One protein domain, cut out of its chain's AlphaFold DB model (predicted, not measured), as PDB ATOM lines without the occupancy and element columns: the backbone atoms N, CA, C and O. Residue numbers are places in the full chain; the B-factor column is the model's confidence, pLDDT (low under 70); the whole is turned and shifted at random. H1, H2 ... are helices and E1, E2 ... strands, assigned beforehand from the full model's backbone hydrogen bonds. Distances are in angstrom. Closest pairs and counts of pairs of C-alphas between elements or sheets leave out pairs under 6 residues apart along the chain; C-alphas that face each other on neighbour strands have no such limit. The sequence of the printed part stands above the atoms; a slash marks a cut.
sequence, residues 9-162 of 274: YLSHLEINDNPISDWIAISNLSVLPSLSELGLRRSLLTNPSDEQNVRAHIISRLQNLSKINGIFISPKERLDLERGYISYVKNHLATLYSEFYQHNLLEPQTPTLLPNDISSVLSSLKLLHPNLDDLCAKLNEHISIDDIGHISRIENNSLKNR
ATOM      1  N   TYR A   9     -13.344 -16.058 -28.334       92.62
ATOM      2  CA  TYR A   9     -12.294 -15.067 -28.075       92.62
ATOM      3  C   TYR A   9     -11.165 -15.586 -27.179       92.62
ATOM      4  O   TYR A   9     -10.309 -14.808 -26.763       92.62
ATOM      5  N   LEU A  10     -11.162 -16.877 -26.827       94.19
ATOM      6  CA  LEU A  10     -10.111 -17.439 -25.982       94.19
ATOM      7  C   LEU A  10      -8.814 -17.537 -26.788       94.19
ATOM      8  O   LEU A  10      -8.648 -18.443 -27.599       94.19
ATOM      9  N   SER A  11      -7.912 -16.586 -26.558       95.12
ATOM     10  CA  SER A  11      -6.613 -16.512 -27.227       95.12
ATOM     11  C   SER A  11      -5.478 -17.161 -26.446       95.12
ATOM     12  O   SER A  11      -4.545 -17.681 -27.051       95.12
ATOM     13  N   HIS A  12      -5.580 -17.174 -25.116       96.69
ATOM     14  CA  HIS A  12      -4.577 -17.723 -24.208       96.69
ATOM     15  C   HIS A  12      -5.199 -18.779 -23.305       96.69
ATOM     16  O   HIS A  12      -6.183 -18.504 -22.614       96.69
ATOM     17  N   LEU A  13      -4.616 -19.976 -23.296       95.75
ATOM     18  CA  LEU A  13      -5.028 -21.079 -22.435       95.75
ATOM     19  C   LEU A  13      -3.827 -21.612 -21.655       95.75
ATOM     20  O   LEU A  13      -2.863 -22.103 -22.240       95.75
ATOM     21  N   GLU A  14      -3.908 -21.583 -20.327       94.88
ATOM     22  CA  GLU A  14      -2.939 -22.248 -19.455       94.88
ATOM     23  C   GLU A  14      -3.550 -23.473 -18.793       94.88
ATOM     24  O   GLU A  14      -4.501 -23.387 -18.022       94.88
ATOM     25  N   ILE A  15      -2.950 -24.619 -19.086       93.31
ATOM     26  CA  ILE A  15      -3.291 -25.937 -18.554       93.31
ATOM     27  C   ILE A  15      -2.030 -26.637 -18.030       93.31
ATOM     28  O   ILE A  15      -1.898 -27.860 -18.099       93.31
ATOM     29  N   ASN A  16      -1.102 -25.856 -17.473       89.88
ATOM     30  CA  ASN A  16       0.067 -26.363 -16.754       89.88
ATOM     31  C   ASN A  16      -0.365 -27.278 -15.592       89.88
ATOM     32  O   ASN A  16      -1.437 -27.079 -15.027       89.88
ATOM     33  N   ASP A  17       0.470 -28.257 -15.235       88.75
ATOM     34  CA  ASP A  17       0.244 -29.166 -14.089       88.75
ATOM     35  C   ASP A  17      -0.992 -30.064 -14.192       88.75
ATOM     36  O   ASP A  17      -1.468 -30.598 -13.190       88.75
ATOM     37  N   ASN A  18      -1.508 -30.266 -15.403       89.69
ATOM     38  CA  ASN A  18      -2.606 -31.193 -15.627       89.69
ATOM     39  C   ASN A  18      -2.084 -32.556 -16.103       89.69
ATOM     40  O   ASN A  18      -1.156 -32.605 -16.918       89.69
ATOM     41  N   PRO A  19      -2.706 -33.673 -15.669       88.50
ATOM     42  CA  PRO A  19      -2.316 -35.034 -16.038       88.50
ATOM     43  C   PRO A  19      -2.771 -35.392 -17.466       88.50
ATOM     44  O   PRO A  19      -3.400 -36.419 -17.704       88.50
ATOM     45  N   ILE A  20      -2.487 -34.518 -18.431       88.31
ATOM     46  CA  ILE A  20      -2.828 -34.714 -19.838       88.31
ATOM     47  C   ILE A  20      -1.792 -35.655 -20.444       88.31
ATOM     48  O   ILE A  20      -0.626 -35.286 -20.572       88.31
ATOM     49  N   SER A  21      -2.227 -36.856 -20.812       86.25
ATOM     50  CA  SER A  21      -1.392 -37.900 -21.418       86.25
ATOM     51  C   SER A  21      -1.824 -38.295 -22.832       86.25
ATOM     52  O   SER A  21      -1.227 -39.189 -23.421       86.25
ATOM     53  N   ASP A  22      -2.863 -37.654 -23.373       85.69
ATOM     54  CA  ASP A  22      -3.475 -38.010 -24.654       85.69
ATOM     55  C   ASP A  22      -3.370 -36.867 -25.676       85.69
ATOM     56  O   ASP A  22      -3.677 -35.706 -25.394       85.69
ATOM     57  N   TRP A  23      -2.960 -37.215 -26.894       87.38
ATOM     58  CA  TRP A  23      -2.842 -36.297 -28.021       87.38
ATOM     59  C   TRP A  23      -4.182 -35.872 -28.603       87.38
ATOM     60  O   TRP A  23      -4.258 -34.786 -29.181       87.38
ATOM     61  N   ILE A  24      -5.235 -36.679 -28.448       86.75
ATOM     62  CA  ILE A  24      -6.582 -36.304 -28.893       86.75
ATOM     63  C   ILE A  24      -7.079 -35.110 -28.073       86.75
ATOM     64  O   ILE A  24      -7.637 -34.171 -28.637       86.75
ATOM     65  N   ALA A  25      -6.791 -35.079 -26.767       88.31
ATOM     66  CA  ALA A  25      -7.106 -33.931 -25.917       88.31
ATOM     67  C   ALA A  25      -6.454 -32.636 -26.430       88.31
ATOM     68  O   ALA A  25      -7.096 -31.588 -26.435       88.31
ATOM     69  N   ILE A  26      -5.211 -32.717 -26.923       90.81
ATOM     70  CA  ILE A  26      -4.525 -31.582 -27.553       90.81
ATOM     71  C   ILE A  26      -5.182 -31.221 -28.883       90.81
ATOM     72  O   ILE A  26      -5.463 -30.052 -29.120       90.81
ATOM     73  N   SER A  27      -5.465 -32.201 -29.742       89.69
ATOM     74  CA  SER A  27      -6.125 -31.959 -31.028       89.69
ATOM     75  C   SER A  27      -7.501 -31.315 -30.882       89.69
ATOM     76  O   SER A  27      -7.834 -30.446 -31.675       89.69
ATOM     77  N   ASN A  28      -8.261 -31.647 -29.839       89.06
ATOM     78  CA  ASN A  28      -9.556 -31.020 -29.575       89.06
ATOM     79  C   ASN A  28      -9.453 -29.515 -29.300       89.06
ATOM     80  O   ASN A  28     -10.447 -28.816 -29.454       89.06
ATOM     81  N   LEU A  29      -8.277 -28.990 -28.941       90.94
ATOM     82  CA  LEU A  29      -8.076 -27.548 -28.796       90.94
ATOM     83  C   LEU A  29      -8.091 -26.813 -30.144       90.94
ATOM     84  O   LEU A  29      -8.268 -25.598 -30.153       90.94
ATOM     85  N   SER A  30      -7.965 -27.510 -31.284       88.69
ATOM     86  CA  SER A  30      -8.024 -26.876 -32.609       88.69
ATOM     87  C   SER A  30      -9.403 -26.311 -32.952       88.69
ATOM     88  O   SER A  30      -9.515 -25.512 -33.874       88.69
ATOM     89  N   VAL A  31     -10.450 -26.698 -32.214       87.31
ATOM     90  CA  VAL A  31     -11.805 -26.141 -32.371       87.31
ATOM     91  C   VAL A  31     -11.928 -24.718 -31.822       87.31
ATOM     92  O   VAL A  31     -12.929 -24.055 -32.079       87.31
ATOM     93  N   LEU A  32     -10.941 -24.246 -31.053       90.31
ATOM     94  CA  LEU A  32     -10.919 -22.903 -30.480       90.31
ATOM     95  C   LEU A  32     -10.365 -21.916 -31.524       90.31
ATOM     96  O   LEU A  32      -9.160 -21.920 -31.783       90.31
ATOM     97  N   PRO A  33     -11.203 -21.053 -32.128       88.81
ATOM     98  CA  PRO A  33     -10.827 -20.319 -33.338       88.81
ATOM     99  C   PRO A  33      -9.755 -19.251 -33.097       88.81
ATOM    100  O   PRO A  33      -8.962 -18.972 -33.991       88.81
ATOM    101  N   SER A  34      -9.717 -18.653 -31.903       91.81
ATOM    102  CA  SER A  34      -8.758 -17.596 -31.558       91.81
ATOM    103  C   SER A  34      -7.560 -18.071 -30.743       91.81
ATOM    104  O   SER A  34      -6.718 -17.237 -30.414       91.81
ATOM    105  N   LEU A  35      -7.454 -19.367 -30.424       94.38
ATOM    106  CA  LEU A  35      -6.375 -19.873 -29.581       94.38
ATOM    107  C   LEU A  35      -5.023 -19.713 -30.285       94.38
ATOM    108  O   LEU A  35      -4.744 -20.378 -31.284       94.38
ATOM    109  N   SER A  36      -4.174 -18.855 -29.725       95.19
ATOM    110  CA  SER A  36      -2.843 -18.544 -30.246       95.19
ATOM    111  C   SER A  36      -1.735 -18.819 -29.227       95.19
ATOM    112  O   SER A  36      -0.597 -19.081 -29.617       95.19
ATOM    113  N   GLU A  37      -2.053 -18.855 -27.933       96.25
ATOM    114  CA  GLU A  37      -1.096 -19.118 -26.862       96.25
ATOM    115  C   GLU A  37      -1.526 -20.307 -25.990       96.25
ATOM    116  O   GLU A  37      -2.652 -20.360 -25.492       96.25
ATOM    117  N   LEU A  38      -0.609 -21.261 -25.783       95.44
ATOM    118  CA  LEU A  38      -0.846 -22.458 -24.970       95.44
ATOM    119  C   LEU A  38       0.253 -22.661 -23.920       95.44
ATOM    120  O   LEU A  38       1.434 -22.818 -24.241       95.44
ATOM    121  N   GLY A  39      -0.135 -22.723 -22.650       92.31
ATOM    122  CA  GLY A  39       0.700 -23.215 -21.556       92.31
ATOM    123  C   GLY A  39       0.364 -24.669 -21.242       92.31
ATOM    124  O   GLY A  39      -0.732 -24.956 -20.777       92.31
ATOM    125  N   LEU A  40       1.304 -25.580 -21.479       89.38
ATOM    126  CA  LEU A  40       1.186 -27.015 -21.219       89.38
ATOM    127  C   LEU A  40       2.507 -27.538 -20.629       89.38
ATOM    128  O   LEU A  40       3.174 -28.416 -21.180       89.38
ATOM    129  N   ARG A  41       2.951 -26.942 -19.524       84.25
ATOM    130  CA  ARG A  41       4.112 -27.426 -18.769       84.25
ATOM    131  C   ARG A  41       3.692 -28.561 -17.846       84.25
ATOM    132  O   ARG A  41       2.610 -28.515 -17.265       84.25
ATOM    133  N   ARG A  42       4.597 -29.528 -17.655       81.69
ATOM    134  CA  ARG A  42       4.401 -30.671 -16.745       81.69
ATOM    135  C   ARG A  42       3.145 -31.489 -17.093       81.69
ATOM    136  O   ARG A  42       2.400 -31.890 -16.208       81.69
ATOM    137  N   SER A  43       2.927 -31.718 -18.389       83.25
ATOM    138  CA  SER A  43       1.978 -32.716 -18.891       83.25
ATOM    139  C   SER A  43       2.628 -34.102 -18.952       83.25
ATOM    140  O   SER A  43       3.849 -34.239 -18.876       83.25
ATOM    141  N   LEU A  44       1.807 -35.141 -19.094       82.12
ATOM    142  CA  LEU A  44       2.225 -36.543 -19.173       82.12
ATOM    143  C   LEU A  44       2.244 -37.049 -20.627       82.12
ATOM    144  O   LEU A  44       1.970 -38.220 -20.886       82.12
ATOM    145  N   LEU A  45       2.533 -36.170 -21.589       81.44
ATOM    146  CA  LEU A  45       2.665 -36.542 -22.999       81.44
ATOM    147  C   LEU A  45       3.996 -37.278 -23.199       81.44
ATOM    148  O   LEU A  45       5.060 -36.669 -23.157       81.44
ATOM    149  N   THR A  46       3.941 -38.597 -23.382       60.88
ATOM    150  CA  THR A  46       5.122 -39.481 -23.335       60.88
ATOM    151  C   THR A  46       5.592 -40.006 -24.690       60.88
ATOM    152  O   THR A  46       6.661 -40.607 -24.765       60.88
ATOM    153  N   ASN A  47       4.827 -39.798 -25.763       59.34
ATOM    154  CA  ASN A  47       5.153 -40.333 -27.085       59.34
ATOM    155  C   ASN A  47       4.962 -39.257 -28.168       59.34
ATOM    156  O   ASN A  47       3.820 -38.870 -28.386       59.34
ATOM    157  N   PRO A  48       6.014 -38.772 -28.849       52.59
ATOM    158  CA  PRO A  48       7.336 -39.393 -28.928       52.59
ATOM    159  C   PRO A  48       8.253 -38.968 -27.780       52.59
ATOM    160  O   PRO A  48       8.124 -37.868 -27.252       52.59
ATOM    161  N   SER A  49       9.191 -39.847 -27.417       47.69
ATOM    162  CA  SER A  49      10.028 -39.805 -26.202       47.69
ATOM    163  C   SER A  49      10.990 -38.608 -26.054       47.69
ATOM    164  O   SER A  49      11.819 -38.615 -25.149       47.69
ATOM    165  N   ASP A  50      10.922 -37.606 -26.935       59.84
ATOM    166  CA  ASP A  50      11.789 -36.419 -26.955       59.84
ATOM    167  C   ASP A  50      10.930 -35.150 -26.827       59.84
ATOM    168  O   ASP A  50       9.901 -35.013 -27.491       59.84
ATOM    169  N   GLU A  51      11.367 -34.191 -26.012       55.41
ATOM    170  CA  GLU A  51      10.724 -32.885 -25.843       55.41
ATOM    171  C   GLU A  51      10.583 -32.129 -27.177       55.41
ATOM    172  O   GLU A  51       9.556 -31.484 -27.419       55.41
ATOM    173  N   GLN A  52      11.559 -32.259 -28.090       58.72
ATOM    174  CA  GLN A  52      11.443 -31.685 -29.437       58.72
ATOM    175  C   GLN A  52      10.286 -32.303 -30.225       58.72
ATOM    176  O   GLN A  52       9.603 -31.600 -30.972       58.72
ATOM    177  N   ASN A  53      10.030 -33.595 -30.021       72.81
ATOM    178  CA  ASN A  53       8.923 -34.286 -30.658       72.81
ATOM    179  C   ASN A  53       7.582 -33.927 -30.008       72.81
ATOM    180  O   ASN A  53       6.593 -33.765 -30.720       72.81
ATOM    181  N   VAL A  54       7.544 -33.713 -28.688       81.25
ATOM    182  CA  VAL A  54       6.341 -33.207 -28.008       81.25
ATOM    183  C   VAL A  54       5.962 -31.830 -28.553       81.25
ATOM    184  O   VAL A  54       4.817 -31.614 -28.949       81.25
ATOM    185  N   ARG A  55       6.927 -30.907 -28.650       87.06
ATOM    186  CA  ARG A  55       6.701 -29.574 -29.221       87.06
ATOM    187  C   ARG A  55       6.255 -29.652 -30.683       87.06
ATOM    188  O   ARG A  55       5.303 -28.963 -31.045       87.06
ATOM    189  N   ALA A  56       6.888 -30.513 -31.486       87.19
ATOM    190  CA  ALA A  56       6.483 -30.744 -32.870       87.19
ATOM    191  C   ALA A  56       5.021 -31.190 -32.956       87.19
ATOM    192  O   ALA A  56       4.224 -30.548 -33.629       87.19
ATOM    193  N   HIS A  57       4.635 -32.213 -32.190       88.94
ATOM    194  CA  HIS A  57       3.269 -32.728 -32.178       88.94
ATOM    195  C   HIS A  57       2.236 -31.662 -31.802       88.94
ATOM    196  O   HIS A  57       1.186 -31.589 -32.437       88.94
ATOM    197  N   ILE A  58       2.507 -30.826 -30.794       90.81
ATOM    198  CA  ILE A  58       1.565 -29.771 -30.396       90.81
ATOM    199  C   ILE A  58       1.417 -28.738 -31.520       90.81
ATOM    200  O   ILE A  58       0.298 -28.413 -31.913       90.81
ATOM    201  N   ILE A  59       2.537 -28.262 -32.072       91.62
ATOM    202  CA  ILE A  59       2.557 -27.231 -33.118       91.62
ATOM    203  C   ILE A  59       1.886 -27.721 -34.402       91.62
ATOM    204  O   ILE A  59       1.109 -26.978 -35.002       91.62
ATOM    205  N   SER A  60       2.129 -28.973 -34.794       91.19
ATOM    206  CA  SER A  60       1.534 -29.579 -35.989       91.19
ATOM    207  C   SER A  60       0.047 -29.896 -35.840       91.19
ATOM    208  O   SER A  60      -0.670 -29.938 -36.836       91.19
ATOM    209  N   ARG A  61      -0.446 -30.106 -34.613       90.81
ATOM    210  CA  ARG A  61      -1.879 -30.320 -34.342       90.81
ATOM    211  C   ARG A  61      -2.661 -29.011 -34.210       90.81
ATOM    212  O   ARG A  61      -3.859 -29.009 -34.491       90.81
ATOM    213  N   LEU A  62      -1.997 -27.923 -33.803       91.75
ATOM    214  CA  LEU A  62      -2.583 -26.605 -33.532       91.75
ATOM    215  C   LEU A  62      -1.996 -25.535 -34.470       91.75
ATOM    216  O   LEU A  62      -1.019 -24.847 -34.153       91.75
ATOM    217  N   GLN A  63      -2.619 -25.381 -35.640       86.56
ATOM    218  CA  GLN A  63      -2.106 -24.546 -36.733       86.56
ATOM    219  C   GLN A  63      -2.043 -23.044 -36.389       86.56
ATOM    220  O   GLN A  63      -1.130 -22.356 -36.837       86.56
ATOM    221  N   ASN A  64      -2.944 -22.554 -35.530       88.19
ATOM    222  CA  ASN A  64      -3.048 -21.129 -35.176       88.19
ATOM    223  C   ASN A  64      -2.119 -20.693 -34.026       88.19
ATOM    224  O   ASN A  64      -2.099 -19.522 -33.648       88.19
ATOM    225  N   LEU A  65      -1.341 -21.619 -33.456       93.62
ATOM    226  CA  LEU A  65      -0.523 -21.345 -32.278       93.62
ATOM    227  C   LEU A  65       0.675 -20.432 -32.617       93.62
ATOM    228  O   LEU A  65       1.528 -20.784 -33.428       93.62
ATOM    229  N   SER A  66       0.793 -19.278 -31.977       92.75
ATOM    230  CA  SER A  66       1.947 -18.377 -32.108       92.75
ATOM    231  C   SER A  66       2.945 -18.531 -30.959       92.75
ATOM    232  O   SER A  66       4.107 -18.134 -31.086       92.75
ATOM    233  N   LYS A  67       2.520 -19.122 -29.834       91.38
ATOM    234  CA  LYS A  67       3.340 -19.245 -28.628       91.38
ATOM    235  C   LYS A  67       2.971 -20.475 -27.809       91.38
ATOM    236  O   LYS A  67       1.800 -20.760 -27.571       91.38
ATOM    237  N   ILE A  68       3.984 -21.182 -27.319       92.50
ATOM    238  CA  ILE A  68       3.803 -22.333 -26.431       92.50
ATOM    239  C   ILE A  68       4.784 -22.279 -25.266       92.50
ATOM    240  O   ILE A  68       5.974 -22.018 -25.449       92.50
ATOM    241  N   ASN A  69       4.287 -22.517 -24.051       87.62
ATOM    242  CA  ASN A  69       5.071 -22.482 -22.814       87.62
ATOM    243  C   ASN A  69       5.869 -21.178 -22.639       87.62
ATOM    244  O   ASN A  69       6.954 -21.184 -22.059       87.62
ATOM    245  N   GLY A  70       5.335 -20.056 -23.128       79.69
ATOM    246  CA  GLY A  70       5.995 -18.750 -23.066       79.69
ATOM    247  C   GLY A  70       7.008 -18.481 -24.185       79.69
ATOM    248  O   GLY A  70       7.564 -17.389 -24.224       79.69
ATOM    249  N   ILE A  71       7.236 -19.433 -25.094       84.75
ATOM    250  CA  ILE A  71       8.209 -19.334 -26.189       84.75
ATOM    251  C   ILE A  71       7.464 -19.147 -27.511       84.75
ATOM    252  O   ILE A  71       6.602 -19.961 -27.855       84.75
ATOM    253  N   PHE A  72       7.808 -18.092 -28.251       87.50
ATOM    254  CA  PHE A  72       7.256 -17.831 -29.580       87.50
ATOM    255  C   PHE A  72       7.621 -18.935 -30.570       87.50
ATOM    256  O   PHE A  72       8.692 -19.533 -30.481       87.50
ATOM    257  N   ILE A  73       6.716 -19.187 -31.507       89.44
ATOM    258  CA  ILE A  73       6.904 -20.122 -32.611       89.44
ATOM    259  C   ILE A  73       7.196 -19.285 -33.850       89.44
ATOM    260  O   ILE A  73       6.335 -18.541 -34.319       89.44
ATOM    261  N   SER A  74       8.416 -19.376 -34.373       84.56
ATOM    262  CA  SER A  74       8.733 -18.681 -35.627       84.56
ATOM    263  C   SER A  74       8.082 -19.391 -36.826       84.56
ATOM    264  O   SER A  74       7.918 -20.612 -36.777       84.56
ATOM    265  N   PRO A  75       7.756 -18.685 -37.930       83.94
ATOM    266  CA  PRO A  75       7.214 -19.322 -39.137       83.94
ATOM    267  C   PRO A  75       8.112 -20.449 -39.663       83.94
ATOM    268  O   PRO A  75       7.638 -21.536 -39.984       83.94
ATOM    269  N   LYS A  76       9.429 -20.215 -39.643       79.62
ATOM    270  CA  LYS A  76      10.442 -21.206 -40.005       79.62
ATOM    271  C   LYS A  76      10.389 -22.438 -39.109       79.62
ATOM    272  O   LYS A  76      10.284 -23.546 -39.611       79.62
ATOM    273  N   GLU A  77      10.426 -22.247 -37.790       84.50
ATOM    274  CA  GLU A  77      10.332 -23.347 -36.824       84.50
ATOM    275  C   GLU A  77       9.040 -24.149 -37.008       84.50
ATOM    276  O   GLU A  77       9.071 -25.374 -36.939       84.50
ATOM    277  N   ARG A  78       7.912 -23.475 -37.252       89.94
ATOM    278  CA  ARG A  78       6.630 -24.127 -37.522       89.94
ATOM    279  C   ARG A  78       6.726 -25.034 -38.742       89.94
ATOM    280  O   ARG A  78       6.419 -26.216 -38.616       89.94
ATOM    281  N   LEU A  79       7.170 -24.497 -39.878       85.56
ATOM    282  CA  LEU A  79       7.330 -25.254 -41.121       85.56
ATOM    283  C   LEU A  79       8.227 -26.478 -40.912       85.56
ATOM    284  O   LEU A  79       7.894 -27.597 -41.302       85.56
ATOM    285  N   ASP A  80       9.346 -26.253 -40.233       80.88
ATOM    286  CA  ASP A  80      10.294 -27.274 -39.838       80.88
ATOM    287  C   ASP A  80       9.599 -28.376 -39.007       80.88
ATOM    288  O   ASP A  80       9.674 -29.568 -39.325       80.88
ATOM    289  N   LEU A  81       8.945 -28.030 -37.905       87.25
ATOM    290  CA  LEU A  81       8.353 -29.019 -37.006       87.25
ATOM    291  C   LEU A  81       7.173 -29.763 -37.648       87.25
ATOM    292  O   LEU A  81       7.044 -30.970 -37.446       87.25
ATOM    293  N   GLU A  82       6.370 -29.078 -38.465       90.19
ATOM    294  CA  GLU A  82       5.276 -29.665 -39.244       90.19
ATOM    295  C   GLU A  82       5.773 -30.727 -40.237       90.19
ATOM    296  O   GLU A  82       5.220 -31.829 -40.278       90.19
ATOM    297  N   ARG A  83       6.872 -30.470 -40.957       84.38
ATOM    298  CA  ARG A  83       7.500 -31.478 -41.833       84.38
ATOM    299  C   ARG A  83       8.037 -32.674 -41.054       84.38
ATOM    300  O   ARG A  83       7.788 -33.823 -41.423       84.38
ATOM    301  N   GLY A  84       8.734 -32.413 -39.948       82.75
ATOM    302  CA  GLY A  84       9.250 -33.469 -39.076       82.75
ATOM    303  C   GLY A  84       8.138 -34.375 -38.543       82.75
ATOM    304  O   GLY A  84       8.285 -35.597 -38.526       82.75
ATOM    305  N   TYR A  85       7.002 -33.787 -38.178       86.62
ATOM    306  CA  TYR A  85       5.820 -34.511 -37.733       86.62
ATOM    307  C   TYR A  85       5.189 -35.365 -38.840       86.62
ATOM    308  O   TYR A  85       4.887 -36.532 -38.594       86.62
ATOM    309  N   ILE A  86       5.040 -34.845 -40.066       84.56
ATOM    310  CA  ILE A  86       4.561 -35.650 -41.204       84.56
ATOM    311  C   ILE A  86       5.483 -36.853 -41.431       84.56
ATOM    312  O   ILE A  86       5.004 -37.982 -41.547       84.56
ATOM    313  N   SER A  87       6.803 -36.638 -41.435       82.12
ATOM    314  CA  SER A  87       7.782 -37.723 -41.568       82.12
ATOM    315  C   SER A  87       7.625 -38.754 -40.444       82.12
ATOM    316  O   SER A  87       7.581 -39.957 -40.707       82.12
ATOM    317  N   TYR A  88       7.464 -38.315 -39.192       82.31
ATOM    318  CA  TYR A  88       7.185 -39.209 -38.063       82.31
ATOM    319  C   TYR A  88       5.938 -40.073 -38.310       82.31
ATOM    320  O   TYR A  88       6.016 -41.295 -38.185       82.31
ATOM    321  N   VAL A  89       4.822 -39.466 -38.725       81.56
ATOM    322  CA  VAL A  89       3.567 -40.181 -38.997       81.56
ATOM    323  C   VAL A  89       3.739 -41.199 -40.131       81.56
ATOM    324  O   VAL A  89       3.322 -42.347 -39.975       81.56
ATOM    325  N   LYS A  90       4.410 -40.830 -41.234       79.00
ATOM    326  CA  LYS A  90       4.712 -41.747 -42.351       79.00
ATOM    327  C   LYS A  90       5.506 -42.975 -41.883       79.00
ATOM    328  O   LYS A  90       5.162 -44.099 -42.237       79.00
ATOM    329  N   ASN A  91       6.535 -42.776 -41.055       75.56
ATOM    330  CA  ASN A  91       7.338 -43.882 -40.516       75.56
ATOM    331  C   ASN A  91       6.528 -44.755 -39.549       75.56
ATOM    332  O   ASN A  91       6.566 -45.975 -39.655       75.56
ATOM    333  N   HIS A  92       5.763 -44.146 -38.639       76.31
ATOM    334  CA  HIS A  92       4.939 -44.891 -37.687       76.31
ATOM    335  C   HIS A  92       3.911 -45.780 -38.401       76.31
ATOM    336  O   HIS A  92       3.735 -46.942 -38.039       76.31
ATOM    337  N   LEU A  93       3.298 -45.272 -39.475       75.00
ATOM    338  CA  LEU A  93       2.421 -46.057 -40.345       75.00
ATOM    339  C   LEU A  93       3.139 -47.218 -41.023       75.00
ATOM    340  O   LEU A  93       2.587 -48.312 -41.087       75.00
ATOM    341  N   ALA A  94       4.345 -46.992 -41.541       72.88
ATOM    342  CA  ALA A  94       5.124 -48.048 -42.174       72.88
ATOM    343  C   ALA A  94       5.466 -49.173 -41.192       72.88
ATOM    344  O   ALA A  94       5.339 -50.344 -41.555       72.88
ATOM    345  N   THR A  95       5.801 -48.831 -39.945       72.19
ATOM    346  CA  THR A  95       6.027 -49.808 -38.875       72.19
ATOM    347  C   THR A  95       4.754 -50.603 -38.576       72.19
ATOM    348  O   THR A  95       4.781 -51.828 -38.680       72.19
ATOM    349  N   LEU A  96       3.621 -49.936 -38.320       70.94
ATOM    350  CA  LEU A  96       2.335 -50.604 -38.049       70.94
ATOM    351  C   LEU A  96       1.893 -51.512 -39.206       70.94
ATOM    352  O   LEU A  96       1.424 -52.630 -38.994       70.94
ATOM    353  N   TYR A  97       2.078 -51.050 -40.444       71.25
ATOM    354  CA  TYR A  97       1.822 -51.851 -41.635       71.25
ATOM    355  C   TYR A  97       2.742 -53.077 -41.660       71.25
ATOM    356  O   TYR A  97       2.271 -54.194 -41.829       71.25
ATOM    357  N   SER A  98       4.047 -52.917 -41.425       68.12
ATOM    358  CA  SER A  98       4.983 -54.049 -41.428       68.12
ATOM    359  C   SER A  98       4.641 -55.123 -40.382       68.12
ATOM    360  O   SER A  98       4.678 -56.308 -40.713       68.12
ATOM    361  N   GLU A  99       4.229 -54.727 -39.174       67.00
ATOM    362  CA  GLU A  99       3.806 -55.636 -38.099       67.00
ATOM    363  C   GLU A  99       2.559 -56.436 -38.499       67.00
ATOM    364  O   GLU A  99       2.523 -57.659 -38.345       67.00
ATOM    365  N   PHE A 100       1.571 -55.770 -39.104       63.34
ATOM    366  CA  PHE A 100       0.360 -56.419 -39.606       63.34
ATOM    367  C   PHE A 100       0.664 -57.450 -40.708       63.34
ATOM    368  O   PHE A 100       0.118 -58.554 -40.708       63.34
ATOM    369  N   TYR A 101       1.565 -57.130 -41.643       61.16
ATOM    370  CA  TYR A 101       1.944 -58.057 -42.717       61.16
ATOM    371  C   TYR A 101       2.791 -59.234 -42.217       61.16
ATOM    372  O   TYR A 101       2.597 -60.354 -42.688       61.16
ATOM    373  N   GLN A 102       3.700 -59.017 -41.261       57.94
ATOM    374  CA  GLN A 102       4.486 -60.099 -40.660       57.94
ATOM    375  C   GLN A 102       3.605 -61.089 -39.884       57.94
ATOM    376  O   GLN A 102       3.834 -62.295 -39.972       57.94
ATOM    377  N   HIS A 103       2.565 -60.609 -39.193       55.47
ATOM    378  CA  HIS A 103       1.625 -61.467 -38.464       55.47
ATOM    379  C   HIS A 103       0.793 -62.366 -39.401       55.47
ATOM    380  O   HIS A 103       0.524 -63.519 -39.073       55.47
ATOM    381  N   ASN A 104       0.443 -61.883 -40.598       54.09
ATOM    382  CA  ASN A 104      -0.338 -62.643 -41.586       54.09
ATOM    383  C   ASN A 104       0.487 -63.655 -42.406       54.09
ATOM    384  O   ASN A 104      -0.083 -64.512 -43.074       54.09
ATOM    385  N   LEU A 105       1.823 -63.587 -42.375       52.00
ATOM    386  CA  LEU A 105       2.703 -64.542 -43.069       52.00
ATOM    387  C   LEU A 105       2.935 -65.844 -42.279       52.00
ATOM    388  O   LEU A 105       3.488 -66.795 -42.830       52.00
ATOM    389  N   LEU A 106       2.539 -65.893 -41.003       48.72
ATOM    390  CA  LEU A 106       2.760 -67.039 -40.113       48.72
ATOM    391  C   LEU A 106       1.592 -68.044 -40.086       48.72
ATOM    392  O   LEU A 106       1.756 -69.127 -39.527       48.72
ATOM    393  N   GLU A 107       0.462 -67.750 -40.738       43.44
ATOM    394  CA  GLU A 107      -0.639 -68.704 -40.934       43.44
ATOM    395  C   GLU A 107      -0.806 -69.056 -42.425       43.44
ATOM    396  O   GLU A 107      -1.025 -68.171 -43.255       43.44
ATOM    397  N   PRO A 108      -0.714 -70.341 -42.820       46.91
ATOM    398  CA  PRO A 108      -0.852 -70.730 -44.213       46.91
ATOM    399  C   PRO A 108      -2.331 -70.869 -44.576       46.91
ATOM    400  O   PRO A 108      -2.860 -71.975 -44.543       46.91
ATOM    401  N   GLN A 109      -2.995 -69.780 -44.969       39.44
ATOM    402  CA  GLN A 109      -4.192 -69.858 -45.815       39.44
ATOM    403  C   GLN A 109      -4.244 -68.688 -46.809       39.44
ATOM    404  O   GLN A 109      -4.234 -67.529 -46.422       39.44
ATOM    405  N   THR A 110      -4.290 -69.050 -48.098       37.50
ATOM    406  CA  THR A 110      -4.739 -68.305 -49.297       37.50
ATOM    407  C   THR A 110      -4.560 -66.771 -49.358       37.50
ATOM    408  O   THR A 110      -5.165 -66.048 -48.570       37.50
ATOM    409  N   PRO A 111      -3.867 -66.228 -50.386       41.06
ATOM    410  CA  PRO A 111      -3.713 -64.789 -50.602       41.06
ATOM    411  C   PRO A 111      -5.014 -64.179 -51.144       41.06
ATOM    412  O   PRO A 111      -5.145 -63.869 -52.324       41.06
ATOM    413  N   THR A 112      -5.987 -64.001 -50.265       47.59
ATOM    414  CA  THR A 112      -7.164 -63.162 -50.487       47.59
ATOM    415  C   THR A 112      -7.425 -62.395 -49.201       47.59
ATOM    416  O   THR A 112      -8.302 -62.756 -48.425       47.59
ATOM    417  N   LEU A 113      -6.640 -61.343 -48.962       42.75
ATOM    418  CA  LEU A 113      -6.940 -60.336 -47.945       42.75
ATOM    419  C   LEU A 113      -7.296 -59.035 -48.665       42.75
ATOM    420  O   LEU A 113      -6.537 -58.518 -49.485       42.75
ATOM    421  N   LEU A 114      -8.538 -58.614 -48.434       42.31
ATOM    422  CA  LEU A 114      -9.269 -57.581 -49.153       42.31
ATOM    423  C   LEU A 114      -8.770 -56.151 -48.840       42.31
ATOM    424  O   LEU A 114      -8.181 -55.914 -47.789       42.31
ATOM    425  N   PRO A 115      -9.136 -55.159 -49.678       45.75
ATOM    426  CA  PRO A 115      -8.934 -53.719 -49.446       45.75
ATOM    427  C   PRO A 115      -9.473 -53.127 -48.119       45.75
ATOM    428  O   PRO A 115      -9.250 -51.947 -47.850       45.75
ATOM    429  N   ASN A 116     -10.189 -53.899 -47.293       48.59
ATOM    430  CA  ASN A 116     -10.916 -53.396 -46.122       48.59
ATOM    431  C   ASN A 116     -10.027 -53.114 -44.893       48.59
ATOM    432  O   ASN A 116     -10.376 -52.245 -44.095       48.59
ATOM    433  N   ASP A 117      -8.860 -53.750 -44.762       59.50
ATOM    434  CA  ASP A 117      -8.044 -53.630 -43.539       59.50
ATOM    435  C   ASP A 117      -7.069 -52.442 -43.568       59.50
ATOM    436  O   ASP A 117      -6.844 -51.785 -42.554       59.50
ATOM    437  N   ILE A 118      -6.556 -52.064 -44.742       57.38
ATOM    438  CA  ILE A 118      -5.686 -50.879 -44.877       57.38
ATOM    439  C   ILE A 118      -6.491 -49.588 -44.682       57.38
ATOM    440  O   ILE A 118      -6.018 -48.635 -44.062       57.38
ATOM    441  N   SER A 119      -7.737 -49.576 -45.161       63.75
ATOM    442  CA  SER A 119      -8.687 -48.492 -44.892       63.75
ATOM    443  C   SER A 119      -8.926 -48.319 -43.384       63.75
ATOM    444  O   SER A 119      -9.027 -47.191 -42.904       63.75
ATOM    445  N   SER A 120      -8.922 -49.420 -42.620       65.62
ATOM    446  CA  SER A 120      -9.026 -49.416 -41.154       65.62
ATOM    447  C   SER A 120      -7.789 -48.822 -40.459       65.62
ATOM    448  O   SER A 120      -7.905 -48.067 -39.492       65.62
ATOM    449  N   VAL A 121      -6.585 -49.089 -40.975       67.75
ATOM    450  CA  VAL A 121      -5.346 -48.476 -40.455       67.75
ATOM    451  C   VAL A 121      -5.331 -46.971 -40.727       67.75
ATOM    452  O   VAL A 121      -5.037 -46.179 -39.831       67.75
ATOM    453  N   LEU A 122      -5.702 -46.554 -41.940       69.00
ATOM    454  CA  LEU A 122      -5.802 -45.136 -42.287       69.00
ATOM    455  C   LEU A 122      -6.902 -44.417 -41.500       69.00
ATOM    456  O   LEU A 122      -6.706 -43.275 -41.089       69.00
ATOM    457  N   SER A 123      -8.046 -45.057 -41.255       69.88
ATOM    458  CA  SER A 123      -9.114 -44.468 -40.441       69.88
ATOM    459  C   SER A 123      -8.700 -44.338 -38.972       69.88
ATOM    460  O   SER A 123      -8.941 -43.297 -38.361       69.88
ATOM    461  N   SER A 124      -7.986 -45.328 -38.432       69.44
ATOM    462  CA  SER A 124      -7.403 -45.276 -37.085       69.44
ATOM    463  C   SER A 124      -6.356 -44.164 -36.961       69.44
ATOM    464  O   SER A 124      -6.324 -43.444 -35.963       69.44
ATOM    465  N   LEU A 125      -5.543 -43.953 -38.000       72.75
ATOM    466  CA  LEU A 125      -4.610 -42.830 -38.058       72.75
ATOM    467  C   LEU A 125      -5.341 -41.486 -38.042       72.75
ATOM    468  O   LEU A 125      -4.963 -40.598 -37.280       72.75
ATOM    469  N   LYS A 126      -6.383 -41.326 -38.864       73.38
ATOM    470  CA  LYS A 126      -7.180 -40.091 -38.894       73.38
ATOM    471  C   LYS A 126      -7.792 -39.789 -37.530       73.38
ATOM    472  O   LYS A 126      -7.832 -38.630 -37.131       73.38
ATOM    473  N   LEU A 127      -8.190 -40.816 -36.780       75.38
ATOM    474  CA  LEU A 127      -8.670 -40.643 -35.409       75.38
ATOM    475  C   LEU A 127      -7.568 -40.121 -34.470       75.38
ATOM    476  O   LEU A 127      -7.816 -39.248 -33.642       75.38
ATOM    477  N   LEU A 128      -6.340 -40.622 -34.618       74.38
ATOM    478  CA  LEU A 128      -5.184 -40.188 -33.829       74.38
ATOM    479  C   LEU A 128      -4.638 -38.823 -34.259       74.38
ATOM    480  O   LEU A 128      -3.984 -38.151 -33.459       74.38
ATOM    481  N   HIS A 129      -4.873 -38.408 -35.503       78.75
ATOM    482  CA  HIS A 129      -4.331 -37.197 -36.116       78.75
ATOM    483  C   HIS A 129      -5.409 -36.475 -36.955       78.75
ATOM    484  O   HIS A 129      -5.304 -36.427 -38.180       78.75
ATOM    485  N   PRO A 130      -6.434 -35.880 -36.318       80.12
ATOM    486  CA  PRO A 130      -7.624 -35.374 -37.015       80.12
ATOM    487  C   PRO A 130      -7.347 -34.251 -38.025       80.12
ATOM    488  O   PRO A 130      -8.049 -34.158 -39.024       80.12
ATOM    489  N   ASN A 131      -6.297 -33.451 -37.816       83.06
ATOM    490  CA  ASN A 131      -5.936 -32.321 -38.690       83.06
ATOM    491  C   ASN A 131      -4.809 -32.671 -39.682       83.06
ATOM    492  O   ASN A 131      -4.167 -31.782 -40.241       83.06
ATOM    493  N   LEU A 132      -4.487 -33.959 -39.840       84.62
ATOM    494  CA  LEU A 132      -3.370 -34.399 -40.676       84.62
ATOM    495  C   LEU A 132      -3.617 -34.145 -42.161       84.62
ATOM    496  O   LEU A 132      -2.683 -33.761 -42.855       84.62
ATOM    497  N   ASP A 133      -4.850 -34.339 -42.635       83.62
ATOM    498  CA  ASP A 133      -5.204 -34.105 -44.039       83.62
ATOM    499  C   ASP A 133      -5.001 -32.622 -44.404       83.62
ATOM    500  O   ASP A 133      -4.349 -32.318 -45.403       83.62
ATOM    501  N   ASP A 134      -5.451 -31.707 -43.539       85.19
ATOM    502  CA  ASP A 134      -5.253 -30.262 -43.710       85.19
ATOM    503  C   ASP A 134      -3.768 -29.881 -43.683       85.19
ATOM    504  O   ASP A 134      -3.316 -29.054 -44.470       85.19
ATOM    505  N   LEU A 135      -2.988 -30.501 -42.790       86.44
ATOM    506  CA  LEU A 135      -1.552 -30.248 -42.689       86.44
ATOM    507  C   LEU A 135      -0.796 -30.740 -43.930       86.44
ATOM    508  O   LEU A 135       0.082 -30.044 -44.437       86.44
ATOM    509  N   CYS A 136      -1.148 -31.925 -44.425       85.12
ATOM    510  CA  CYS A 136      -0.625 -32.477 -45.669       85.12
ATOM    511  C   CYS A 136      -0.954 -31.554 -46.847       85.12
ATOM    512  O   CYS A 136      -0.048 -31.170 -47.583       85.12
ATOM    513  N   ALA A 137      -2.211 -31.115 -46.970       83.94
ATOM    514  CA  ALA A 137      -2.630 -30.179 -48.009       83.94
ATOM    515  C   ALA A 137      -1.856 -28.851 -47.936       83.94
ATOM    516  O   ALA A 137      -1.321 -28.401 -48.947       83.94
ATOM    517  N   LYS A 138      -1.720 -28.271 -46.735       84.69
ATOM    518  CA  LYS A 138      -0.955 -27.037 -46.490       84.69
ATOM    519  C   LYS A 138       0.504 -27.162 -46.931       84.69
ATOM    520  O   LYS A 138       1.057 -26.232 -47.503       84.69
ATOM    521  N   LEU A 139       1.138 -28.299 -46.652       80.88
ATOM    522  CA  LEU A 139       2.543 -28.537 -46.992       80.88
ATOM    523  C   LEU A 139       2.746 -29.152 -48.384       80.88
ATOM    524  O   LEU A 139       3.883 -29.443 -48.752       80.88
ATOM    525  N   ASN A 140       1.665 -29.342 -49.147       76.88
ATOM    526  CA  ASN A 140       1.634 -30.074 -50.415       76.88
ATOM    527  C   ASN A 140       2.242 -31.489 -50.320       76.88
ATOM    528  O   ASN A 140       2.779 -32.039 -51.284       76.88
ATOM    529  N   GLU A 141       2.170 -32.073 -49.130       79.69
ATOM    530  CA  GLU A 141       2.615 -33.417 -48.795       79.69
ATOM    531  C   GLU A 141       1.441 -34.391 -48.916       79.69
ATOM    532  O   GLU A 141       0.275 -34.020 -48.785       79.69
ATOM    533  N   HIS A 142       1.732 -35.667 -49.147       72.94
ATOM    534  CA  HIS A 142       0.698 -36.696 -49.209       72.94
ATOM    535  C   HIS A 142       1.152 -37.956 -48.472       72.94
ATOM    536  O   HIS A 142       2.320 -38.342 -48.516       72.94
ATOM    537  N   ILE A 143       0.209 -38.613 -47.799       71.69
ATOM    538  CA  ILE A 143       0.410 -39.906 -47.142       71.69
ATOM    539  C   ILE A 143      -0.436 -40.924 -47.899       71.69
ATOM    540  O   ILE A 143      -1.659 -40.927 -47.776       71.69
ATOM    541  N   SER A 144       0.187 -41.753 -48.742       68.69
ATOM    542  CA  SER A 144      -0.525 -42.814 -49.462       68.69
ATOM    543  C   SER A 144      -0.098 -44.212 -49.052       68.69
ATOM    544  O   SER A 144       1.000 -44.439 -48.555       68.69
ATOM    545  N   ILE A 145      -0.996 -45.163 -49.302       58.56
ATOM    546  CA  ILE A 145      -0.768 -46.592 -49.066       58.56
ATOM    547  C   ILE A 145       0.421 -47.091 -49.888       58.56
ATOM    548  O   ILE A 145       1.212 -47.880 -49.380       58.56
ATOM    549  N   ASP A 146       0.569 -46.611 -51.125       58.53
ATOM    550  CA  ASP A 146       1.691 -46.982 -51.986       58.53
ATOM    551  C   ASP A 146       3.017 -46.505 -51.375       58.53
ATOM    552  O   ASP A 146       3.960 -47.291 -51.267       58.53
ATOM    553  N   ASP A 147       3.056 -45.272 -50.854       59.44
ATOM    554  CA  ASP A 147       4.230 -44.732 -50.153       59.44
ATOM    555  C   ASP A 147       4.578 -45.590 -48.919       59.44
ATOM    556  O   ASP A 147       5.730 -45.968 -48.712       59.44
ATOM    557  N   ILE A 148       3.570 -45.986 -48.133       62.09
ATOM    558  CA  ILE A 148       3.724 -46.798 -46.912       62.09
ATOM    559  C   ILE A 148       4.180 -48.233 -47.232       62.09
ATOM    560  O   ILE A 148       5.041 -48.794 -46.547       62.09
ATOM    561  N   GLY A 149       3.642 -48.842 -48.291       55.81
ATOM    562  CA  GLY A 149       4.032 -50.171 -48.766       55.81
ATOM    563  C   GLY A 149       5.480 -50.210 -49.265       55.81
ATOM    564  O   GLY A 149       6.195 -51.190 -49.041       55.81
ATOM    565  N   HIS A 150       5.949 -49.128 -49.890       52.91
ATOM    566  CA  HIS A 150       7.355 -48.966 -50.247       52.91
ATOM    567  C   HIS A 150       8.247 -48.803 -49.006       52.91
ATOM    568  O   HIS A 150       9.248 -49.514 -48.904       52.91
ATOM    569  N   ILE A 151       7.875 -47.959 -48.034       52.38
ATOM    570  CA  ILE A 151       8.657 -47.732 -46.801       52.38
ATOM    571  C   ILE A 151       8.746 -49.011 -45.941       52.38
ATOM    572  O   ILE A 151       9.830 -49.390 -45.498       52.38
ATOM    573  N   SER A 152       7.650 -49.752 -45.769       51.75
ATOM    574  CA  SER A 152       7.627 -51.001 -44.982       51.75
ATOM    575  C   SER A 152       8.437 -52.144 -45.617       51.75
ATOM    576  O   SER A 152       9.135 -52.888 -44.924       51.75
ATOM    577  N   ARG A 153       8.429 -52.276 -46.954       50.12
ATOM    578  CA  ARG A 153       9.306 -53.223 -47.681       50.12
ATOM    579  C   ARG A 153      10.786 -52.857 -47.556       50.12
ATOM    580  O   ARG A 153      11.647 -53.733 -47.643       50.12
ATOM    581  N   ILE A 154      11.080 -51.576 -47.352       47.97
ATOM    582  CA  ILE A 154      12.427 -51.049 -47.153       47.97
ATOM    583  C   ILE A 154      12.934 -51.379 -45.728       47.97
ATOM    584  O   ILE A 154      14.080 -51.811 -45.574       47.97
ATOM    585  N   GLU A 155      12.112 -51.298 -44.682       48.09
ATOM    586  CA  GLU A 155      12.567 -51.535 -43.296       48.09
ATOM    587  C   GLU A 155      12.982 -52.992 -42.991       48.09
ATOM    588  O   GLU A 155      13.901 -53.215 -42.200       48.09
ATOM    589  N   ASN A 156      12.447 -53.989 -43.709       45.34
ATOM    590  CA  ASN A 156      12.831 -55.405 -43.546       45.34
ATOM    591  C   ASN A 156      14.271 -55.741 -44.006       45.34
ATOM    592  O   ASN A 156      14.765 -56.840 -43.758       45.34
ATOM    593  N   ASN A 157      14.988 -54.804 -44.642       44.50
ATOM    594  CA  ASN A 157      16.395 -54.954 -45.033       44.50
ATOM    595  C   ASN A 157      17.316 -54.098 -44.146       44.50
ATOM    596  O   ASN A 157      17.978 -53.165 -44.610       44.50
ATOM    597  N   SER A 158      17.383 -54.479 -42.869       47.56
ATOM    598  CA  SER A 158      18.100 -53.857 -41.736       47.56
ATOM    599  C   SER A 158      19.566 -53.410 -41.981       47.56
ATOM    600  O   SER A 158      20.106 -52.596 -41.232       47.56
ATOM    601  N   LEU A 159      20.221 -53.826 -43.075       46.66
ATOM    602  CA  LEU A 159      21.588 -53.396 -43.421       46.66
ATOM    603  C   LEU A 159      21.719 -52.624 -44.746       46.66
ATOM    604  O   LEU A 159      22.723 -51.940 -44.943       46.66
ATOM    605  N   LYS A 160      20.734 -52.682 -45.655       46.34
ATOM    606  CA  LYS A 160      20.849 -52.090 -47.007       46.34
ATOM    607  C   LYS A 160      20.162 -50.727 -47.162       46.34
ATOM    608  O   LYS A 160      20.539 -49.983 -48.060       46.34
ATOM    609  N   ASN A 161      19.233 -50.368 -46.270       50.94
ATOM    610  CA  ASN A 161      18.334 -49.216 -46.451       50.94
ATOM    611  C   ASN A 161      18.626 -47.967 -45.619       50.94
ATOM    612  O   ASN A 161      17.812 -47.052 -45.546       50.94
ATOM    613  N   ARG A 162      19.826 -47.860 -45.044       64.38
ATOM    614  CA  ARG A 162      20.266 -46.574 -44.486       64.38
ATOM    615  C   ARG A 162      20.671 -45.575 -45.560       64.38
ATOM    616  O   ARG A 162      20.798 -44.409 -45.218       64.38
TER     617      ARG A 162
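Overview. This is residues 9 to 162 of the 274 residues of the protein "Tubulin-specific chaperone E" of Smittium mucronatum (UniProt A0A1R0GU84). One long helix, H3, makes the long axis, with H2 crossing it in its first half and H6 crossing it farther along, while H4 runs back near it after a loop whose residues 105 to 112 stick out at one end. At the other end is a small head where the short parallel strands E1 and E2 lie side by side, with residues 67 to 68 paired beside E2 and residues 71 to 72 paired with these in turn, while H1, which comes between the two strands in the chain, touches H2. The printed part has 154 residues, mostly helix, in the order E1, H1, E2, H2, H3, H4, H5, H6; the sheet, in the order E1, E2, is parallel. It is only just compact, close to loose, with a radius of gyration of the C-alphas of 18.0 A and spans of 57 by 28 by 28 A.

Arrangement. E1, residues 12 to 14, and E2, residues 37 to 39, are parallel neighbours at 6 degrees, with N 13 and O 37 3.0 A apart and N 39 and O 13 2.8 A apart, both within hydrogen-bond range. With H1, residues 23 to 31, they form a strand-helix-strand unit, two parallel strands with a helix between them in the chain, and its crossover is right-handed. Residues 67 to 68 pair parallel with residues 37 to 38 of E2 and antiparallel with residues 71 to 72. H1 touches H2, residues 51 to 61, the closest C-alphas being those of Ser 27 and Arg 61, 5.6 A apart; the steep tilt of 38 degrees is only just past shallow, and they run the same way. H2 touches residues 78 to 85 of H3, residues 75 to 104, about perpendicular at 84 degrees, closest at the C-alphas of Ala 56 and Leu 81, 4.9 A. H4, residues 116 to 128, and H3 are near each other. H5, residues 132 to 138, is close to but not clearly touching H3, the closest C-alphas being those of Ile 86 and Cys 136, 7.5 A apart. H6, residues 145 to 155, touches residues 90 to 98 of H3 at 75 degrees, about perpendicular, closest at the C-alphas of Ala 94 and Ser 152, 4.8 A. In H2, H3, H5 and H6 every O i to N i+4 pair is within hydrogen-bond range; H4 has 8 of 9, and H1 has 2 of 5, with 5 of 6 O i to N i+3 pairs within range.

Along the chain. E1 begins at C-alpha 12, (-4.577, -17.723, -24.208). H1 is 14.2 A long and H2 15.4 A. H3 runs 44.0 A from C-alpha 75 at (7.214, -19.322, -39.137) to C-alpha 104 at (-0.338, -62.643, -41.586). H4 is 18.9 A long and H6 15.3 A, ending at C-alpha 155, (12.567, -51.535, -43.296).

Size, cuts and confidence. The C-alphas of Tyr 9 and Pro 108, the two farthest apart, are 59.1 A apart. The printed part has no cut. The links E2 to H2, H2 to H3 and H3 to H4 are long. Residues 105 to 112 stand free. Mean pLDDT of the printed part is 74.8; residues 46 to 52, 98 to 124 and 144 to 162 are under 70.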